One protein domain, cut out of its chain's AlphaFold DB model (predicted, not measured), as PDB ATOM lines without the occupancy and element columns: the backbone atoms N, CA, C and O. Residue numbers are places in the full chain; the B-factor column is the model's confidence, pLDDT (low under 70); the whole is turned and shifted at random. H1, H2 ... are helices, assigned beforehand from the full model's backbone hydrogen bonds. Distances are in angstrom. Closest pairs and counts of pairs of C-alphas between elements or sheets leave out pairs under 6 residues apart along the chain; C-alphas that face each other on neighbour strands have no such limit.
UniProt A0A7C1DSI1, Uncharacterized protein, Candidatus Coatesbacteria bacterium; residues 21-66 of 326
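What this domain is: This is residues 21 to 66 of the 326 residues of an uncharacterized protein of Candidatus Coatesbacteria bacterium (UniProt A0A7C1DSI1). Two helices, H2 and H3, lie side by side and run opposite ways as a helical hairpin, and the very short helix H1 packs on H2. After H3 the printed part runs on as a long loop with no named element, residues 55 to 66, of which residues 58 to 63 stick out; the loop then folds back to bring the last printed residue near the first. The printed part has 46 residues with three named helices in the order H1, H2, H3 and no named strand, and its class is all helix. The whole is compact, with a radius of gyration of the C-alphas of 9.8 A, and the C-alphas span 26 by 22 by 18 A along their three main axes.

How they stand to each other: The longest helix is H2, residues 28 to 40. It touches H3, residues 46 to 54, and the closest C-alphas of the two, those of Tyr 39 and Tyr 49, are 6.4 A apart. Their lines stand at a shallow tilt of 7 degrees, and they run opposite ways. Their centres are 10.7 A apart, and the two form a helical hairpin. H1, residues 21 to 24, touches H2, and of H2 residues 31 to 35 alone touch it; the closest C-alphas of the two are those of Phe 24 and Arg 31, 5.5 A apart. H1 and H3 are apart. In H2 and H3 every pair of O of residue i and N of residue i+4 is within hydrogen-bond range. H1, with four residues, is too short for such a pair, but its one pair of O of residue i and N of residue i+3 is within range.

Where its parts are: H2 runs from Glu 28, with its C-alpha at (161.862, 279.194, 305.453), to Asn 40, with its C-alpha at (173.857, 292.746, 307.629), and measures 18.2 A from first to last C-alpha. H3 runs from Arg 46 to Ser 54, whose C-alpha is at (165.216, 281.206, 316.609), over 12.0 A. H1 runs from Glu 21, with its C-alpha at (155.895, 292.318, 306.290), to Phe 24, over 5.5 A.

The domain as a whole: The two C-alphas farthest apart are those of Asn 40 and Pro 61, at 26.1 A, while those of Glu 21 and Gly 66, the first and last printed residues, are 5.2 A apart. The printed part has no cut. The links from H1 to H2, with three residues, and from H2 to H3, with five residues, are tight. Residues 58 to 63 stand free. The mean pLDDT of the printed part is 70.2, and 20 residues are under 70: residues 21 to 26, 42 to 43 and 55 to 66.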
ATOM      1  N   GLU A  21     156.128 293.709 305.875       66.50
ATOM      2  CA  GLU A  21     155.895 292.318 306.290       66.50
ATOM      3  C   GLU A  21     156.085 291.315 305.139       66.50
ATOM      4  O   GLU A  21     156.466 290.160 305.354       66.50
ATOM      5  N   ARG A  22     155.899 291.759 303.889       65.75
ATOM      6  CA  ARG A  22     156.122 290.946 302.688       65.75
ATOM      7  C   ARG A  22     157.568 290.487 302.528       65.75
ATOM      8  O   ARG A  22     157.773 289.414 301.962       65.75
ATOM      9  N   TYR A  23     158.561 291.199 303.070       65.56
ATOM     10  CA  TYR A  23     159.954 290.723 303.085       65.56
ATOM     11  C   TYR A  23     160.140 289.464 303.945       65.56
ATOM     12  O   TYR A  23     161.125 288.742 303.793       65.56
ATOM     13  N   PHE A  24     159.175 289.155 304.810       68.94
ATOM     14  CA  PHE A  24     159.151 287.932 305.607       68.94
ATOM     15  C   PHE A  24     158.182 286.879 305.044       68.94
ATOM     16  O   PHE A  24     158.118 285.756 305.558       68.94
ATOM     17  N   SER A  25     157.473 287.201 303.955       62.88
ATOM     18  CA  SER A  25     156.634 286.262 303.213       62.88
ATOM     19  C   SER A  25     157.496 285.451 302.241       62.88
ATOM     20  O   SER A  25     158.209 285.992 301.404       62.88
ATOM     21  N   GLY A  26     157.504 284.131 302.402       69.50
ATOM     22  CA  GLY A  26     158.389 283.236 301.656       69.50
ATOM     23  C   GLY A  26     158.600 281.919 302.389       69.50
ATOM     24  O   GLY A  26     158.193 281.769 303.555       69.50
ATOM     25  N   ASN A  27     159.221 280.954 301.712       83.31
ATOM     26  CA  ASN A  27     159.612 279.702 302.359       83.31
ATOM     27  C   ASN A  27     160.704 279.959 303.422       83.31
ATOM     28  O   ASN A  27     161.306 281.031 303.475       83.31
ATOM     29  N   GLU A  28     160.945 278.996 304.316       80.25
ATOM     30  CA  GLU A  28     161.862 279.194 305.453       80.25
ATOM     31  C   GLU A  28     163.281 279.599 305.014       80.25
ATOM     32  O   GLU A  28     163.929 280.409 305.679       80.25
ATOM     33  N   LEU A  29     163.749 279.073 303.880       82.44
ATOM     34  CA  LEU A  29     165.088 279.336 303.362       82.44
ATOM     35  C   LEU A  29     165.223 280.775 302.844       82.44
ATOM     36  O   LEU A  29     166.147 281.486 303.242       82.44
ATOM     37  N   GLU A  30     164.283 281.220 302.010       78.56
ATOM     38  CA  GLU A  30     164.206 282.597 301.501       78.56
ATOM     39  C   GLU A  30     164.067 283.600 302.644       78.56
ATOM     40  O   GLU A  30     164.743 284.629 302.672       78.56
ATOM     41  N   ARG A  31     163.254 283.254 303.646       78.75
ATOM     42  CA  ARG A  31     163.039 284.088 304.826       78.75
ATOM     43  C   ARG A  31     164.309 284.253 305.654       78.75
ATOM     44  O   ARG A  31     164.655 285.373 306.016       78.75
ATOM     45  N   ARG A  32     165.033 283.164 305.937       81.81
ATOM     46  CA  ARG A  32     166.315 283.229 306.664       81.81
ATOM     47  C   ARG A  32     167.358 284.034 305.893       81.81
ATOM     48  O   ARG A  32     168.087 284.814 306.508       81.81
ATOM     49  N   ALA A  33     167.415 283.878 304.569       82.94
ATOM     50  CA  ALA A  33     168.306 284.664 303.721       82.94
ATOM     51  C   ALA A  33     167.974 286.163 303.798       82.94
ATOM     52  O   ALA A  33     168.879 286.979 303.976       82.94
ATOM     53  N   MET A  34     166.686 286.518 303.762       80.31
ATOM     54  CA  MET A  34     166.236 287.906 303.875       80.31
ATOM     55  C   MET A  34     166.510 288.504 305.263       80.31
ATOM     56  O   MET A  34     167.087 289.582 305.353       80.31
ATOM     57  N   ILE A  35     166.188 287.793 306.351       81.44
ATOM     58  CA  ILE A  35     166.484 288.235 307.730       81.44
ATOM     59  C   ILE A  35     167.989 288.487 307.908       81.44
ATOM     60  O   ILE A  35     168.396 289.484 308.501       81.44
ATOM     61  N   THR A  36     168.825 287.612 307.346       83.19
ATOM     62  CA  THR A  36     170.286 287.770 307.378       83.19
ATOM     63  C   THR A  36     170.741 288.988 306.576       83.19
ATOM     64  O   THR A  36     171.602 289.736 307.038       83.19
ATOM     65  N   ALA A  37     170.152 289.232 305.403       79.75
ATOM     66  CA  ALA A  37     170.449 290.413 304.597       79.75
ATOM     67  C   ALA A  37     170.066 291.718 305.319       79.75
ATOM     68  O   ALA A  37     170.861 292.655 305.339       79.75
ATOM     69  N   LEU A  38     168.899 291.754 305.968       76.75
ATOM     70  CA  LEU A  38     168.412 292.909 306.731       76.75
ATOM     71  C   LEU A  38     169.291 293.206 307.956       76.75
ATOM     72  O   LEU A  38     169.622 294.363 308.210       76.75
ATOM     73  N   TYR A  39     169.737 292.172 308.678       81.25
ATOM     74  CA  TYR A  39     170.694 292.327 309.779       81.25
ATOM     75  C   TYR A  39     172.055 292.844 309.297       81.25
ATOM     76  O   TYR A  39     172.598 293.783 309.873       81.25
ATOM     77  N   ASN A  40     172.585 292.293 308.201       75.25
ATOM     78  CA  ASN A  40     173.857 292.746 307.629       75.25
ATOM     79  C   ASN A  40     173.788 294.188 307.098       75.25
ATOM     80  O   ASN A  40     174.802 294.880 307.084       75.25
ATOM     81  N   ALA A  41     172.603 294.640 306.685       70.62
ATOM     82  CA  ALA A  41     172.343 296.024 306.302       70.62
ATOM     83  C   ALA A  41     172.168 296.971 307.509       70.62
ATOM     84  O   ALA A  41     171.972 298.167 307.312       70.62
ATOM     85  N   GLY A  42     172.222 296.460 308.746       69.38
ATOM     86  CA  GLY A  42     172.034 297.244 309.970       69.38
ATOM     87  C   GLY A  42     170.578 297.616 310.264       69.38
ATOM     88  O   GLY A  42     170.331 298.445 311.134       69.38
ATOM     89  N   LEU A  43     169.614 297.015 309.559       69.31
ATOM     90  CA  LEU A  43     168.183 297.299 309.729       69.31
ATOM     91  C   LEU A  43     167.539 296.477 310.853       69.31
ATOM     92  O   LEU A  43     166.417 296.764 311.252       69.31
ATOM     93  N   LEU A  44     168.238 295.461 311.360       74.00
ATOM     94  CA  LEU A  44     167.835 294.683 312.528       74.00
ATOM     95  C   LEU A  44     168.917 294.794 313.598       74.00
ATOM     96  O   LEU A  44     170.109 294.657 313.311       74.00
ATOM     97  N   THR A  45     168.508 294.952 314.849       78.88
ATOM     98  CA  THR A  45     169.390 294.739 315.995       78.88
ATOM     99  C   THR A  45     169.731 293.256 316.134       78.88
ATOM    100  O   THR A  45     169.033 292.366 315.636       78.88
ATOM    101  N   ARG A  46     170.807 292.957 316.870       80.75
ATOM    102  CA  ARG A  46     171.204 291.571 317.149       80.75
ATOM    103  C   ARG A  46     170.095 290.777 317.843       80.75
ATOM    104  O   ARG A  46     169.866 289.622 317.500       80.75
ATOM    105  N   GLN A  47     169.392 291.416 318.776       78.38
ATOM    106  CA  GLN A  47     168.294 290.810 319.524       78.38
ATOM    107  C   GLN A  47     167.106 290.459 318.614       78.38
ATOM    108  O   GLN A  47     166.545 289.371 318.735       78.38
ATOM    109  N   GLU A  48     166.752 291.337 317.674       75.50
ATOM    110  CA  GLU A  48     165.677 291.094 316.702       75.50
ATOM    111  C   GLU A  48     166.048 290.002 315.702       75.50
ATOM    112  O   GLU A  48     165.228 289.128 315.419       75.50
ATOM    113  N   TYR A  49     167.291 290.007 315.212       83.75
ATOM    114  CA  TYR A  49     167.814 288.950 314.347       83.75
ATOM    115  C   TYR A  49     167.746 287.581 315.034       83.75
ATOM    116  O   TYR A  49     167.161 286.642 314.490       83.75
ATOM    117  N   ASP A  50     168.291 287.472 316.251       81.69
ATOM    118  CA  ASP A  50     168.311 286.211 316.991       81.69
ATOM    119  C   ASP A  50     166.876 285.739 317.306       81.69
ATOM    120  O   ASP A  50     166.585 284.545 317.191       81.69
ATOM    121  N   ARG A  51     165.942 286.657 317.604       75.44
ATOM    122  CA  ARG A  51     164.510 286.344 317.788       75.44
ATOM    123  C   ARG A  51     163.877 285.785 316.510       75.44
ATOM    124  O   ARG A  51     163.277 284.710 316.547       75.44
ATOM    125  N   LEU A  52     164.053 286.473 315.383       77.19
ATOM    126  CA  LEU A  52     163.463 286.107 314.091       77.19
ATOM    127  C   LEU A  52     163.977 284.766 313.551       77.19
ATOM    128  O   LEU A  52     163.221 284.012 312.934       77.19
ATOM    129  N   VAL A  53     165.252 284.455 313.793       78.94
ATOM    130  CA  VAL A  53     165.874 283.195 313.362       78.94
ATOM    131  C   VAL A  53     165.525 282.030 314.296       78.94
ATOM    132  O   VAL A  53     165.381 280.903 313.820       78.94
ATOM    133  N   SER A  54     165.392 282.272 315.607       75.06
ATOM    134  CA  SER A  54     165.216 281.206 316.609       75.06
ATOM    135  C   SER A  54     163.771 280.757 316.813       75.06
ATOM    136  O   SER A  54     163.531 279.561 316.976       75.06
ATOM    137  N   GLN A  55     162.801 281.673 316.799       63.59
ATOM    138  CA  GLN A  55     161.406 281.337 317.112       63.59
ATOM    139  C   GLN A  55     160.604 280.893 315.880       63.59
ATOM    140  O   GLN A  55     159.480 280.400 316.006       63.59
ATOM    141  N   GLY A  56     161.175 281.057 314.680       61.50
ATOM    142  CA  GLY A  56     160.385 281.126 313.456       61.50
ATOM    143  C   GLY A  56     159.433 282.326 313.516       61.50
ATOM    144  O   GLY A  56     159.132 282.860 314.577       61.50
ATOM    145  N   TRP A  57     158.944 282.794 312.374       56.91
ATOM    146  CA  TRP A  57     158.003 283.921 312.350       56.91
ATOM    147  C   TRP A  57     156.613 283.454 312.822       56.91
ATOM    148  O   TRP A  57     155.705 283.233 312.022       56.91
ATOM    149  N   ARG A  58     156.473 283.184 314.120       53.75
ATOM    150  CA  ARG A  58     155.196 283.068 314.818       53.75
ATOM    151  C   ARG A  58     155.001 284.380 315.549       53.75
ATOM    152  O   ARG A  58     155.234 284.469 316.747       53.75
ATOM    153  N   THR A  59     154.631 285.403 314.795       48.66
ATOM    154  CA  THR A  59     154.157 286.643 315.385       48.66
ATOM    155  C   THR A  59     152.898 286.299 316.173       48.66
ATOM    156  O   THR A  59     151.872 285.899 315.617       48.66
ATOM    157  N   THR A  60     152.967 286.386 317.501       46.81
ATOM    158  CA  THR A  60     151.748 286.785 318.196       46.81
ATOM    159  C   THR A  60     151.427 288.208 317.716       46.81
ATOM    160  O   THR A  60     152.356 288.935 317.355       46.81
ATOM    161  N   PRO A  61     150.157 288.637 317.671       43.38
ATOM    162  CA  PRO A  61     149.791 289.997 317.253       43.38
ATOM    163  C   PRO A  61     150.504 291.134 318.015       43.38
ATOM    164  O   PRO A  61     150.373 292.282 317.626       43.38
ATOM    165  N   ASN A  62     151.262 290.813 319.073       46.22
ATOM    166  CA  ASN A  62     152.036 291.739 319.894       46.22
ATOM    167  C   ASN A  62     153.568 291.613 319.699       46.22
ATOM    168  O   ASN A  62     154.314 292.143 320.518       46.22
ATOM    169  N   ASP A  63     154.054 290.894 318.677       49.22
ATOM    170  CA  ASP A  63     155.490 290.649 318.429       49.22
ATOM    171  C   ASP A  63     156.086 291.468 317.252       49.22
ATOM    172  O   ASP A  63     157.055 291.051 316.623       49.22
ATOM    173  N   MET A  64     155.552 292.663 316.997       56.38
ATOM    174  CA  MET A  64     156.222 293.914 316.580       56.38
ATOM    175  C   MET A  64     157.457 293.870 315.648       56.38
ATOM    176  O   MET A  64     158.560 294.191 316.096       56.38
ATOM    177  N   ILE A  65     157.297 293.535 314.358       53.47
ATOM    178  CA  ILE A  65     158.207 293.929 313.249       53.47
ATOM    179  C   ILE A  65     157.359 294.107 311.978       53.47
ATOM    180  O   ILE A  65     156.848 293.117 311.456       53.47
ATOM    181  N   GLY A  66     157.222 295.337 311.472       53.28
ATOM    182  CA  GLY A  66     156.434 295.620 310.267       53.28
ATOM    183  C   GLY A  66     155.964 297.073 310.146       53.28
ATOM    184  O   GLY A  66     155.770 297.748 311.153       53.28
TER     185      GLY A  66